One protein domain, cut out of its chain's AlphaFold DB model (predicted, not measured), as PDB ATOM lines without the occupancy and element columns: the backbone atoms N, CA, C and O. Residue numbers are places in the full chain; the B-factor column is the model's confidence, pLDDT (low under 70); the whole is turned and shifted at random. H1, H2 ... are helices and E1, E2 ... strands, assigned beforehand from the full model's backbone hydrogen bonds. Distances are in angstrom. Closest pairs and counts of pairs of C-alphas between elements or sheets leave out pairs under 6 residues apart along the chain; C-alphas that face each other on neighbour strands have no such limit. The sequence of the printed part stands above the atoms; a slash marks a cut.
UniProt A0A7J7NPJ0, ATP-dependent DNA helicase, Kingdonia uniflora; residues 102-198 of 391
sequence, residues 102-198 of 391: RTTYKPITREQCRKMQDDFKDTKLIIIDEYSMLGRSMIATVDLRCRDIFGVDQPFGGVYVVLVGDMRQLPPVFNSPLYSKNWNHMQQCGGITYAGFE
ATOM      1  N   ARG A 102      42.245  31.666  -4.689       35.91
ATOM      2  CA  ARG A 102      41.403  32.853  -4.881       35.91
ATOM      3  C   ARG A 102      40.552  33.057  -3.628       35.91
ATOM      4  O   ARG A 102      39.444  32.544  -3.548       35.91
ATOM      5  N   THR A 103      41.044  33.820  -2.660       43.25
ATOM      6  CA  THR A 103      40.168  34.492  -1.687       43.25
ATOM      7  C   THR A 103      39.863  35.888  -2.215       43.25
ATOM      8  O   THR A 103      40.375  36.879  -1.701       43.25
ATOM      9  N   THR A 104      39.095  35.979  -3.300       48.75
ATOM     10  CA  THR A 104      38.507  37.259  -3.704       48.75
ATOM     11  C   THR A 104      37.322  37.476  -2.774       48.75
ATOM     12  O   THR A 104      36.337  36.743  -2.876       48.75
ATOM     13  N   TYR A 105      37.441  38.402  -1.819       54.56
ATOM     14  CA  TYR A 105      36.304  38.832  -1.009       54.56
ATOM     15  C   TYR A 105      35.155  39.188  -1.957       54.56
ATOM     16  O   TYR A 105      35.314  40.052  -2.821       54.56
ATOM     17  N   LYS A 106      34.040  38.460  -1.869       59.72
ATOM     18  CA  LYS A 106      32.852  38.749  -2.669       59.72
ATOM     19  C   LYS A 106      31.926  39.637  -1.838       59.72
ATOM     20  O   LYS A 106      31.525  39.206  -0.747       59.72
ATOM     21  N   PRO A 107      31.581  40.837  -2.332       54.69
ATOM     22  CA  PRO A 107      30.517  41.635  -1.742       54.69
ATOM     23  C   PRO A 107      29.238  40.796  -1.640       54.69
ATOM     24  O   PRO A 107      28.920  40.044  -2.565       54.69
ATOM     25  N   ILE A 108      28.539  40.889  -0.509       68.56
ATOM     26  CA  ILE A 108      27.201  40.296  -0.368       68.56
ATOM     27  C   ILE A 108      26.195  41.089  -1.190       68.56
ATOM     28  O   ILE A 108      26.384  42.279  -1.455       68.56
ATOM     29  N   THR A 109      25.118  40.426  -1.610       73.44
ATOM     30  CA  THR A 109      24.012  41.123  -2.268       73.44
ATOM     31  C   THR A 109      23.364  42.108  -1.288       73.44
ATOM     32  O   THR A 109      23.488  41.974  -0.070       73.44
ATOM     33  N   ARG A 110      22.652  43.120  -1.804       70.88
ATOM     34  CA  ARG A 110      21.932  44.081  -0.946       70.88
ATOM     35  C   ARG A 110      20.907  43.396  -0.041       70.88
ATOM     36  O   ARG A 110      20.717  43.831   1.087       70.88
ATOM     37  N   GLU A 111      20.266  42.346  -0.537       72.44
ATOM     38  CA  GLU A 111      19.283  41.550   0.199       72.44
ATOM     39  C   GLU A 111      19.928  40.768   1.347       72.44
ATOM     40  O   GLU A 111      19.523  40.923   2.498       72.44
ATOM     41  N   GLN A 112      21.028  40.062   1.072       65.81
ATOM     42  CA  GLN A 112      21.831  39.387   2.096       65.81
ATOM     43  C   GLN A 112      22.359  40.365   3.146       65.81
ATOM     44  O   GLN A 112      22.327  40.070   4.337       65.81
ATOM     45  N   CYS A 113      22.818  41.542   2.714       73.12
ATOM     46  CA  CYS A 113      23.285  42.584   3.621       73.12
ATOM     47  C   CYS A 113      22.178  43.043   4.570       73.12
ATOM     48  O   CYS A 113      22.407  43.079   5.772       73.12
ATOM     49  N   ARG A 114      20.967  43.298   4.057       74.12
ATOM     50  CA  ARG A 114      19.810  43.672   4.885       74.12
ATOM     51  C   ARG A 114      19.427  42.583   5.880       74.12
ATOM     52  O   ARG A 114      19.237  42.884   7.050       74.12
ATOM     53  N   LYS A 115      19.377  41.322   5.442       77.69
ATOM     54  CA  LYS A 115      19.071  40.194   6.332       77.69
ATOM     55  C   LYS A 115      20.093  40.086   7.464       77.69
ATOM     56  O   LYS A 115      19.717  40.011   8.625       77.69
ATOM     57  N   MET A 116      21.385  40.153   7.141       76.31
ATOM     58  CA  MET A 116      22.439  40.109   8.158       76.31
ATOM     59  C   MET A 116      22.444  41.365   9.041       76.31
ATOM     60  O   MET A 116      22.693  41.265  10.235       76.31
ATOM     61  N   GLN A 117      22.142  42.541   8.493       81.56
ATOM     62  CA  GLN A 117      21.926  43.760   9.275       81.56
ATOM     63  C   GLN A 117      20.825  43.557  10.311       81.56
ATOM     64  O   GLN A 117      21.047  43.839  11.484       81.56
ATOM     65  N   ASP A 118      19.685  43.006   9.905       79.25
ATOM     66  CA  ASP A 118      18.569  42.727  10.805       79.25
ATOM     67  C   ASP A 118      18.917  41.659  11.853       79.25
ATOM     68  O   ASP A 118      18.582  41.834  13.028       79.25
ATOM     69  N   ASP A 119      19.623  40.596  11.457       77.38
ATOM     70  CA  ASP A 119      20.037  39.504  12.347       77.38
ATOM     71  C   ASP A 119      21.069  39.961  13.394       77.38
ATOM     72  O   ASP A 119      21.052  39.493  14.533       77.38
ATOM     73  N   PHE A 120      21.968  40.881  13.026       78.31
ATOM     74  CA  PHE A 120      23.095  41.298  13.865       78.31
ATOM     75  C   PHE A 120      22.953  42.700  14.473       78.31
ATOM     76  O   PHE A 120      23.818  43.063  15.267       78.31
ATOM     77  N   LYS A 121      21.897  43.475  14.186       82.00
ATOM     78  CA  LYS A 121      21.740  44.889  14.614       82.00
ATOM     79  C   LYS A 121      22.023  45.163  16.100       82.00
ATOM     80  O   LYS A 121      22.586  46.202  16.447       82.00
ATOM     81  N   ASP A 122      21.667  44.220  16.971       81.88
ATOM     82  CA  ASP A 122      21.808  44.350  18.425       81.88
ATOM     83  C   ASP A 122      23.124  43.742  18.951       81.88
ATOM     84  O   ASP A 122      23.427  43.824  20.142       81.88
ATOM     85  N   THR A 123      23.942  43.159  18.072       82.19
ATOM     86  CA  THR A 123      25.220  42.536  18.431       82.19
ATOM     87  C   THR A 123      26.235  43.606  18.807       82.19
ATOM     88  O   THR A 123      26.608  44.448  17.995       82.19
ATOM     89  N   LYS A 124      26.708  43.555  20.056       83.75
ATOM     90  CA  LYS A 124      27.769  44.438  20.573       83.75
ATOM     91  C   LYS A 124      29.090  43.718  20.828       83.75
ATOM     92  O   LYS A 124      30.115  44.379  20.937       83.75
ATOM     93  N   LEU A 125      29.070  42.388  20.893       84.81
ATOM     94  CA  LEU A 125      30.231  41.556  21.186       84.81
ATOM     95  C   LEU A 125      30.206  40.284  20.334       84.81
ATOM     96  O   LEU A 125      29.187  39.598  20.272       84.81
ATOM     97  N   ILE A 126      31.346  39.949  19.737       84.12
ATOM     98  CA  ILE A 126      31.606  38.687  19.042       84.12
ATOM     99  C   ILE A 126      32.724  37.958  19.785       84.12
ATOM    100  O   ILE A 126      33.799  38.508  20.006       84.12
ATOM    101  N   ILE A 127      32.486  36.700  20.146       85.75
ATOM    102  CA  ILE A 127      33.493  35.833  20.764       85.75
ATOM    103  C   ILE A 127      33.875  34.766  19.743       85.75
ATOM    104  O   ILE A 127      33.007  34.073  19.214       85.75
ATOM    105  N   ILE A 128      35.168  34.644  19.457       86.62
ATOM    106  CA  ILE A 128      35.711  33.633  18.550       86.62
ATOM    107  C   ILE A 128      36.546  32.667  19.379       86.62
ATOM    108  O   ILE A 128      37.666  32.990  19.770       86.62
ATOM    109  N   ASP A 129      35.986  31.492  19.642       84.94
ATOM    110  CA  ASP A 129      36.686  30.410  20.329       84.94
ATOM    111  C   ASP A 129      37.618  29.632  19.380       84.94
ATOM    112  O   ASP A 129      37.472  29.672  18.155       84.94
ATOM    113  N   GLU A 130      38.598  28.940  19.958       86.94
ATOM    114  CA  GLU A 130      39.667  28.206  19.277       86.94
ATOM    115  C   GLU A 130      40.357  29.020  18.162       86.94
ATOM    116  O   GLU A 130      40.655  28.523  17.068       86.94
ATOM    117  N   TYR A 131      40.676  30.290  18.456       90.25
ATOM    118  CA  TYR A 131      41.264  31.228  17.487       90.25
ATOM    119  C   TYR A 131      42.612  30.770  16.899       90.25
ATOM    120  O   TYR A 131      43.046  31.299  15.879       90.25
ATOM    121  N   SER A 132      43.267  29.751  17.472       87.81
ATOM    122  CA  SER A 132      44.460  29.134  16.876       87.81
ATOM    123  C   SER A 132      44.186  28.576  15.474       87.81
ATOM    124  O   SER A 132      45.096  28.513  14.649       87.81
ATOM    125  N   MET A 133      42.935  28.200  15.185       85.56
ATOM    126  CA  MET A 133      42.487  27.730  13.873       85.56
ATOM    127  C   MET A 133      42.029  28.868  12.944       85.56
ATOM    128  O   MET A 133      41.760  28.624  11.763       85.56
ATOM    129  N   LEU A 134      41.981  30.111  13.436       85.12
ATOM    130  CA  LEU A 134      41.664  31.303  12.655       85.12
ATOM    131  C   LEU A 134      42.908  31.760  11.883       85.12
ATOM    132  O   LEU A 134      43.931  32.119  12.457       85.12
ATOM    133  N   GLY A 135      42.838  31.738  10.554       85.12
ATOM    134  CA  GLY A 135      43.938  32.207   9.708       85.12
ATOM    135  C   GLY A 135      43.787  33.659   9.261       85.12
ATOM    136  O   GLY A 135      42.688  34.216   9.274       85.12
ATOM    137  N   ARG A 136      44.881  34.251   8.771       81.44
ATOM    138  CA  ARG A 136      44.936  35.669   8.362       81.44
ATOM    139  C   ARG A 136      43.877  36.031   7.317       81.44
ATOM    140  O   ARG A 136      43.204  37.043   7.447       81.44
ATOM    141  N   SER A 137      43.638  35.184   6.313       77.94
ATOM    142  CA  SER A 137      42.575  35.482   5.336       77.94
ATOM    143  C   SER A 137      41.166  35.416   5.940       77.94
ATOM    144  O   SER A 137      40.263  36.096   5.461       77.94
ATOM    145  N   MET A 138      40.962  34.587   6.970       79.94
ATOM    146  CA  MET A 138      39.650  34.407   7.590       79.94
ATOM    147  C   MET A 138      39.320  35.597   8.485       79.94
ATOM    148  O   MET A 138      38.247  36.161   8.321       79.94
ATOM    149  N   ILE A 139      40.251  36.045   9.336       82.38
ATOM    150  CA  ILE A 139      40.025  37.232  10.176       82.38
ATOM    151  C   ILE A 139      39.801  38.497   9.330       82.38
ATOM    152  O   ILE A 139      38.897  39.263   9.637       82.38
ATOM    153  N   ALA A 140      40.513  38.653   8.205       78.50
ATOM    154  CA  ALA A 140      40.253  39.734   7.246       78.50
ATOM    155  C   ALA A 140      38.836  39.661   6.659       78.50
ATOM    156  O   ALA A 140      38.161  40.670   6.499       78.50
ATOM    157  N   THR A 141      38.377  38.452   6.326       80.81
ATOM    158  CA  THR A 141      37.027  38.245   5.785       80.81
ATOM    159  C   THR A 141      35.959  38.535   6.836       80.81
ATOM    160  O   THR A 141      34.924  39.098   6.491       80.81
ATOM    161  N   VAL A 142      36.204  38.168   8.098       84.31
ATOM    162  CA  VAL A 142      35.311  38.472   9.225       84.31
ATOM    163  C   VAL A 142      35.232  39.981   9.442       84.31
ATOM    164  O   VAL A 142      34.127  40.506   9.461       84.31
ATOM    165  N   ASP A 143      36.367  40.684   9.510       81.25
ATOM    166  CA  ASP A 143      36.416  42.148   9.633       81.25
ATOM    167  C   ASP A 143      35.615  42.844   8.526       81.25
ATOM    168  O   ASP A 143      34.659  43.561   8.815       81.25
ATOM    169  N   LEU A 144      35.932  42.561   7.257       78.88
ATOM    170  CA  LEU A 144      35.232  43.155   6.115       78.88
ATOM    171  C   LEU A 144      33.729  42.846   6.134       78.88
ATOM    172  O   LEU A 144      32.910  43.722   5.860       78.88
ATOM    173  N   ARG A 145      33.347  41.616   6.503       82.81
ATOM    174  CA  ARG A 145      31.936  41.235   6.602       82.81
ATOM    175  C   ARG A 145      31.231  41.988   7.725       82.81
ATOM    176  O   ARG A 145      30.096  42.403   7.531       82.81
ATOM    177  N   CYS A 146      31.880  42.185   8.867       84.00
ATOM    178  CA  CYS A 146      31.335  42.997   9.947       84.00
ATOM    179  C   CYS A 146      31.176  44.463   9.518       84.00
ATOM    180  O   CYS A 146      30.137  45.046   9.799       84.00
ATOM    181  N   ARG A 147      32.124  45.046   8.773       82.06
ATOM    182  CA  ARG A 147      31.968  46.408   8.224       82.06
ATOM    183  C   ARG A 147      30.765  46.526   7.291       82.06
ATOM    184  O   ARG A 147      30.001  47.478   7.421       82.06
ATOM    185  N   ASP A 148      30.552  45.540   6.416       78.56
ATOM    186  CA  ASP A 148      29.365  45.487   5.550       78.56
ATOM    187  C   ASP A 148      28.069  45.422   6.379       78.56
ATOM    188  O   ASP A 148      27.119  46.159   6.114       78.56
ATOM    189  N   ILE A 149      28.035  44.549   7.392       81.31
ATOM    190  CA  ILE A 149      26.857  44.327   8.240       81.31
ATOM    191  C   ILE A 149      26.563  45.562   9.088       81.31
ATOM    192  O   ILE A 149      25.444  46.048   9.085       81.31
ATOM    193  N   PHE A 150      27.539  46.114   9.799       82.31
ATOM    194  CA  PHE A 150      27.291  47.232  10.712       82.31
ATOM    195  C   PHE A 150      27.271  48.591  10.006       82.31
ATOM    196  O   PHE A 150      26.825  49.572  10.594       82.31
ATOM    197  N   GLY A 151      27.717  48.664   8.747       81.25
ATOM    198  CA  GLY A 151      27.763  49.908   7.977       81.25
ATOM    199  C   GLY A 151      28.768  50.924   8.525       81.25
ATOM    200  O   GLY A 151      28.629  52.120   8.277       81.25
ATOM    201  N   VAL A 152      29.762  50.459   9.287       83.38
ATOM    202  CA  VAL A 152      30.781  51.284   9.944       83.38
ATOM    203  C   VAL A 152      32.158  50.864   9.439       83.38
ATOM    204  O   VAL A 152      32.523  49.693   9.530       83.38
ATOM    205  N   ASP A 153      32.950  51.819   8.949       78.75
ATOM    206  CA  ASP A 153      34.326  51.576   8.486       78.75
ATOM    207  C   ASP A 153      35.343  51.645   9.641       78.75
ATOM    208  O   ASP A 153      36.300  52.415   9.640       78.75
ATOM    209  N   GLN A 154      35.091  50.850  10.678       81.88
ATOM    210  CA  GLN A 154      36.013  50.588  11.784       81.88
ATOM    211  C   GLN A 154      36.341  49.091  11.811       81.88
ATOM    212  O   GLN A 154      35.561  48.301  11.267       81.88
ATOM    213  N   PRO A 155      37.451  48.663  12.445       80.19
ATOM    214  CA  PRO A 155      37.713  47.244  12.666       80.19
ATOM    215  C   PRO A 155      36.473  46.528  13.214       80.19
ATOM    216  O   PRO A 155      35.833  46.995  14.155       80.19
ATOM    217  N   PHE A 156      36.100  45.428  12.565       84.94
ATOM    218  CA  PHE A 156      34.909  44.629  12.844       84.94
ATOM    219  C   PHE A 156      33.593  45.424  12.883       84.94
ATOM    220  O   PHE A 156      32.657  45.055  13.591       84.94
ATOM    221  N   GLY A 157      33.491  46.520  12.129       84.56
ATOM    222  CA  GLY A 157      32.296  47.363  12.116       84.56
ATOM    223  C   GLY A 157      32.005  48.045  13.458       84.56
ATOM    224  O   GLY A 157      30.851  48.352  13.744       84.56
ATOM    225  N   GLY A 158      33.030  48.251  14.293       83.12
ATOM    226  CA  GLY A 158      32.903  48.891  15.608       83.12
ATOM    227  C   GLY A 158      32.350  47.978  16.709       83.12
ATOM    228  O   GLY A 158      32.062  48.446  17.810       83.12
ATOM    229  N   VAL A 159      32.189  46.682  16.435       86.19
ATOM    230  CA  VAL A 159      31.751  45.687  17.422       86.19
ATOM    231  C   VAL A 159      32.951  45.146  18.190       86.19
ATOM    232  O   VAL A 159      34.012  44.905  17.616       86.19
ATOM    233  N   TYR A 160      32.784  44.918  19.494       86.75
ATOM    234  CA  TYR A 160      33.839  44.319  20.305       86.75
ATOM    235  C   TYR A 160      34.088  42.876  19.866       86.75
ATOM    236  O   TYR A 160      33.145  42.103  19.691       86.75
ATOM    237  N   VAL A 161      35.353  42.488  19.730       87.12
ATOM    238  CA  VAL A 161      35.736  41.114  19.396       87.12
ATOM    239  C   VAL A 161      36.663  40.563  20.466       87.12
ATOM    240  O   VAL A 161      37.651  41.196  20.826       87.12
ATOM    241  N   VAL A 162      36.359  39.364  20.958       90.06
ATOM    242  CA  VAL A 162      37.198  38.626  21.906       90.06
ATOM    243  C   VAL A 162      37.637  37.324  21.254       90.06
ATOM    244  O   VAL A 162      36.808  36.499  20.871       90.06
ATOM    245  N   LEU A 163      38.950  37.135  21.132       91.38
ATOM    246  CA  LEU A 163      39.545  35.883  20.673       91.38
ATOM    247  C   LEU A 163      39.876  35.013  21.888       91.38
ATOM    248  O   LEU A 163      40.584  35.452  22.793       91.38
ATOM    249  N   VAL A 164      39.377  33.780  21.900       91.56
ATOM    250  CA  VAL A 164      39.625  32.791  22.954       91.56
ATOM    251  C   VAL A 164      40.271  31.565  22.327       91.56
ATOM    252  O   VAL A 164      39.899  31.142  21.236       91.56
ATOM    253  N   GLY A 165      41.299  31.018  22.973       90.31
ATOM    254  CA  GLY A 165      41.957  29.794  22.523       90.31
ATOM    255  C   GLY A 165      43.424  29.721  22.925       90.31
ATOM    256  O   GLY A 165      43.907  30.492  23.751       90.31
ATOM    257  N   ASP A 166      44.136  28.764  22.336       90.50
ATOM    258  CA  ASP A 166      45.517  28.449  22.697       90.50
ATOM    259  C   ASP A 166      46.336  28.124  21.445       90.50
ATOM    260  O   ASP A 166      46.099  27.116  20.777       90.50
ATOM    261  N   MET A 167      47.332  28.960  21.134       90.25
ATOM    262  CA  MET A 167      48.190  28.787  19.955       90.25
ATOM    263  C   MET A 167      49.010  27.495  19.979       90.25
ATOM    264  O   MET A 167      49.444  27.034  18.925       90.25
ATOM    265  N   ARG A 168      49.193  26.872  21.150       90.62
ATOM    266  CA  ARG A 168      49.864  25.572  21.280       90.62
ATOM    267  C   ARG A 168      49.079  24.436  20.616       90.62
ATOM    268  O   ARG A 168      49.658  23.379  20.355       90.62
ATOM    269  N   GLN A 169      47.785  24.644  20.359       90.19
ATOM    270  CA  GLN A 169      46.901  23.696  19.684       90.19
ATOM    271  C   GLN A 169      47.111  23.712  18.156       90.19
ATOM    272  O   GLN A 169      48.215  23.963  17.665       90.19
ATOM    273  N   LEU A 170      46.099  23.327  17.374       87.25
ATOM    274  CA  LEU A 170      46.250  23.213  15.927       87.25
ATOM    275  C   LEU A 170      46.239  24.598  15.260       87.25
ATOM    276  O   LEU A 170      45.372  25.416  15.579       87.25
ATOM    277  N   PRO A 171      47.165  24.852  14.313       85.12
ATOM    278  CA  PRO A 171      47.121  26.038  13.469       85.12
ATOM    279  C   PRO A 171      45.995  25.933  12.421       85.12
ATOM    280  O   PRO A 171      45.423  24.852  12.225       85.12
ATOM    281  N   PRO A 172      45.706  27.013  11.672       82.62
ATOM    282  CA  PRO A 172      44.673  27.013  10.645       82.62
ATOM    283  C   PRO A 172      44.963  26.002   9.532       82.62
ATOM    284  O   PRO A 172      46.099  25.838   9.079       82.62
ATOM    285  N   VAL A 173      43.914  25.355   9.027       72.81
ATOM    286  CA  VAL A 173      44.026  24.411   7.910       72.81
ATOM    287  C   VAL A 173      43.987  25.187   6.590       72.81
ATOM    288  O   VAL A 173      43.043  25.921   6.320       72.81
ATOM    289  N   PHE A 174      45.029  25.031   5.766       68.62
ATOM    290  CA  PHE A 174      45.204  25.729   4.480       68.62
ATOM    291  C   PHE A 174      45.179  27.269   4.546       68.62
ATOM    292  O   PHE A 174      44.957  27.934   3.539       68.62
ATOM    293  N   ASN A 175      45.447  27.861   5.705       69.69
ATOM    294  CA  ASN A 175      45.582  29.306   5.854       69.69
ATOM    295  C   ASN A 175      46.843  29.610   6.665       69.69
ATOM    296  O   ASN A 175      47.339  28.757   7.401       69.69
ATOM    297  N   SER A 176      47.376  30.817   6.518       80.81
ATOM    298  CA  SER A 176      48.514  31.255   7.316       80.81
ATOM    299  C   SER A 176      48.044  31.541   8.747       80.81
ATOM    300  O   SER A 176      47.054  32.269   8.903       80.81
ATOM    301  N   PRO A 177      48.739  31.025   9.781       87.44
ATOM    302  CA  PRO A 177      48.520  31.441  11.164       87.44
ATOM    303  C   PRO A 177      48.605  32.961  11.313       87.44
ATOM    304  O   PRO A 177      49.292  33.621  10.526       87.44
ATOM    305  N   LEU A 178      47.942  33.514  12.330       89.00
ATOM    306  CA  LEU A 178      47.898  34.961  12.580       89.00
ATOM    307  C   LEU A 178      49.306  35.573  12.697       89.00
ATOM    308  O   LEU A 178      49.587  36.591  12.066       89.00
ATOM    309  N   TYR A 179      50.222  34.853  13.347       86.31
ATOM    310  CA  TYR A 179      51.636  35.201  13.538       86.31
ATOM    311  C   TYR A 179      52.564  34.908  12.343       86.31
ATOM    312  O   TYR A 179      53.783  35.052  12.436       86.31
ATOM    313  N   SER A 180      52.036  34.440  11.206       83.88
ATOM    314  CA  SER A 180      52.866  34.191  10.019       83.88
ATOM    315  C   SER A 180      53.492  35.487   9.509       83.88
ATOM    316  O   SER A 180      52.771  36.462   9.330       83.88
ATOM    317  N   LYS A 181      54.796  35.464   9.190       73.19
ATOM    318  CA  LYS A 181      55.560  36.601   8.625       73.19
ATOM    319  C   LYS A 181      55.466  36.742   7.098       73.19
ATOM    320  O   LYS A 181      55.827  37.774   6.551       73.19
ATOM    321  N   ASN A 182      54.968  35.712   6.413       67.56
ATOM    322  CA  ASN A 182      54.816  35.697   4.957       67.56
ATOM    323  C   ASN A 182      53.335  35.796   4.588       67.56
ATOM    324  O   ASN A 182      52.527  34.983   5.057       67.56
ATOM    325  N   TRP A 183      52.982  36.773   3.749       63.62
ATOM    326  CA  TRP A 183      51.594  37.045   3.383       63.62
ATOM    327  C   TRP A 183      51.425  37.616   1.971       63.62
ATOM    328  O   TRP A 183      52.281  38.325   1.452       63.62
ATOM    329  N   ASN A 184      50.268  37.326   1.374       59.25
ATOM    330  CA  ASN A 184      49.705  38.078   0.249       59.25
ATOM    331  C   ASN A 184      48.820  39.248   0.741       59.25
ATOM    332  O   ASN A 184      48.609  39.398   1.942       59.25
ATOM    333  N   HIS A 185      48.263  40.052  -0.171       52.16
ATOM    334  CA  HIS A 185      47.478  41.252   0.170       52.16
ATOM    335  C   HIS A 185      46.327  40.995   1.169       52.16
ATOM    336  O   HIS A 185      46.221  41.680   2.178       52.16
ATOM    337  N   MET A 186      45.491  39.967   0.963       56.53
ATOM    338  CA  MET A 186      44.400  39.648   1.909       56.53
ATOM    339  C   MET A 186      44.923  39.190   3.273       56.53
ATOM    340  O   MET A 186      44.372  39.525   4.320       56.53
ATOM    341  N   GLN A 187      46.014  38.429   3.275       59.50
ATOM    342  CA  GLN A 187      46.678  38.018   4.507       59.50
ATOM    343  C   GLN A 187      47.362  39.204   5.206       59.50
ATOM    344  O   GLN A 187      47.538  39.167   6.421       59.50
ATOM    345  N   GLN A 188      47.725  40.262   4.481       63.75
ATOM    346  CA  GLN A 188      48.223  41.505   5.058       63.75
ATOM    347  C   GLN A 188      47.110  42.232   5.815       63.75
ATOM    348  O   GLN A 188      47.304  42.534   6.989       63.75
ATOM    349  N   CYS A 189      45.929  42.404   5.207       66.50
ATOM    350  CA  CYS A 189      44.758  42.987   5.875       66.50
ATOM    351  C   CYS A 189      44.418  42.246   7.173       66.50
ATOM    352  O   CYS A 189      44.224  42.864   8.216       66.50
ATOM    353  N   GLY A 190      44.424  40.911   7.137       69.88
ATOM    354  CA  GLY A 190      44.154  40.104   8.325       69.88
ATOM    355  C   GLY A 190      45.221  40.214   9.407       69.88
ATOM    356  O   GLY A 190      44.904  40.161  10.589       69.88
ATOM    357  N   GLY A 191      46.482  40.410   9.018       71.12
ATOM    358  CA  GLY A 191      47.548  40.708   9.969       71.12
ATOM    359  C   GLY A 191      47.404  42.061  10.633       71.12
ATOM    360  O   GLY A 191      47.602  42.150  11.833       71.12
ATOM    361  N   ILE A 192      47.040  43.092   9.865       73.00
ATOM    362  CA  ILE A 192      46.764  44.433  10.396       73.00
ATOM    363  C   ILE A 192      45.579  44.368  11.365       73.00
ATOM    364  O   ILE A 192      45.656  44.901  12.463       73.00
ATOM    365  N   THR A 193      44.522  43.644  10.986       81.81
ATOM    366  CA  THR A 193      43.346  43.420  11.842       81.81
ATOM    367  C   THR A 193      43.745  42.751  13.158       81.81
ATOM    368  O   THR A 193      43.351  43.201  14.224       81.81
ATOM    369  N   TYR A 194      44.555  41.690  13.092       87.12
ATOM    370  CA  TYR A 194      45.042  40.993  14.281       87.12
ATOM    371  C   TYR A 194      45.994  41.850  15.133       87.12
ATOM    372  O   TYR A 194      45.922  41.814  16.355       87.12
ATOM    373  N   ALA A 195      46.849  42.660  14.508       82.00
ATOM    374  CA  ALA A 195      47.742  43.578  15.214       82.00
ATOM    375  C   ALA A 195      46.992  44.704  15.950       82.00
ATOM    376  O   ALA A 195      47.563  45.314  16.845       82.00
ATOM    377  N   GLY A 196      45.728  44.964  15.595       81.88
ATOM    378  CA  GLY A 196      44.864  45.917  16.293       81.88
ATOM    379  C   GLY A 196      44.298  45.414  17.626       81.88
ATOM    380  O   GLY A 196      43.579  46.154  18.286       81.88
ATOM    381  N   PHE A 197      44.576  44.169  18.033       87.88
ATOM    382  CA  PHE A 197      44.224  43.693  19.371       87.88
ATOM    383  C   PHE A 197      45.259  44.193  20.384       87.88
ATOM    384  O   PHE A 197      46.394  43.726  20.399       87.88
ATOM    385  N   GLU A 198      44.853  45.125  21.244       81.94
ATOM    386  CA  GLU A 198      45.747  45.786  22.212       81.94
ATOM    387  C   GLU A 198      45.698  45.158  23.614       81.94
ATOM    388  O   GLU A 198      46.590  45.366  24.436       81.94
TER     389      GLU A 198
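Overview. This is residues 102 to 198 of the 391 residues of the protein "ATP-dependent DNA helicase" of Kingdonia uniflora (UniProt A0A7J7NPJ0). One long helix, H2, runs through the middle, with H1 crossing its last end, H4 crossing its first half, and the short H3 packed on it. A small parallel ribbon of two strands, E1 and E2, lies to one side, and a long loop, residues 164 to 184, leads from E2 to H4. The 97 printed residues hold four named helices and two named strands in the order H1 E1 H2 H3 E2 H4; the class is mostly helix. The whole is compact, with a radius of gyration of the C-alphas of 13.6 A and spans of 37 by 28 by 22 A.

Arrangement. H1, residues 110 to 120, touches residues 148 to 150 alone of the hub H2, residues 136 to 150; the closest C-alphas, of Gln 117 and Ile 149, are 5.1 A apart. Their lines are about perpendicular, at 90 degrees. E1, residues 125 to 128, is the parallel neighbour of E2, residues 160 to 163, at 17 degrees; N 126 and O 160 are within hydrogen-bond range at 2.8 A, N 162 and O 126 at 2.9 A. E1, H2, H3 and E2 form a strand-helix-strand unit, two parallel neighbour strands with helices between, its crossover right-handed; H3 is residues 155 to 158. H2 touches H3, closest at the C-alphas of Arg 147 and Gly 157, 4.0 A. H2 also touches H4, residues 185 to 195, about perpendicular at 78 degrees, closest at the C-alphas of Ala 140 and Gly 190, 4.1 A. H1 and H4 are apart. In H1, H2 and H4 every O i to N i+4 pair is within hydrogen-bond range; H3 is too short for one.

Along the chain. H1 begins at C-alpha 110 (21.932, 44.081, -0.946) and is 15.1 A long. E1 is 10.0 A, H2 21.2 A, H3 5.9 A and E2 10.2 A long. H4, 15.2 A, ends at C-alpha 195 (47.742, 43.578, 15.214).

Size, cuts and confidence. The C-alphas farthest apart, of Glu 111 and Arg 168, are 40.4 A apart. The printed part has no cut; the link from E2 to H4 is long, 21 residues. The pLDDT is under 70 at residues 102 to 108, 112, 174 to 175 and 182 to 190.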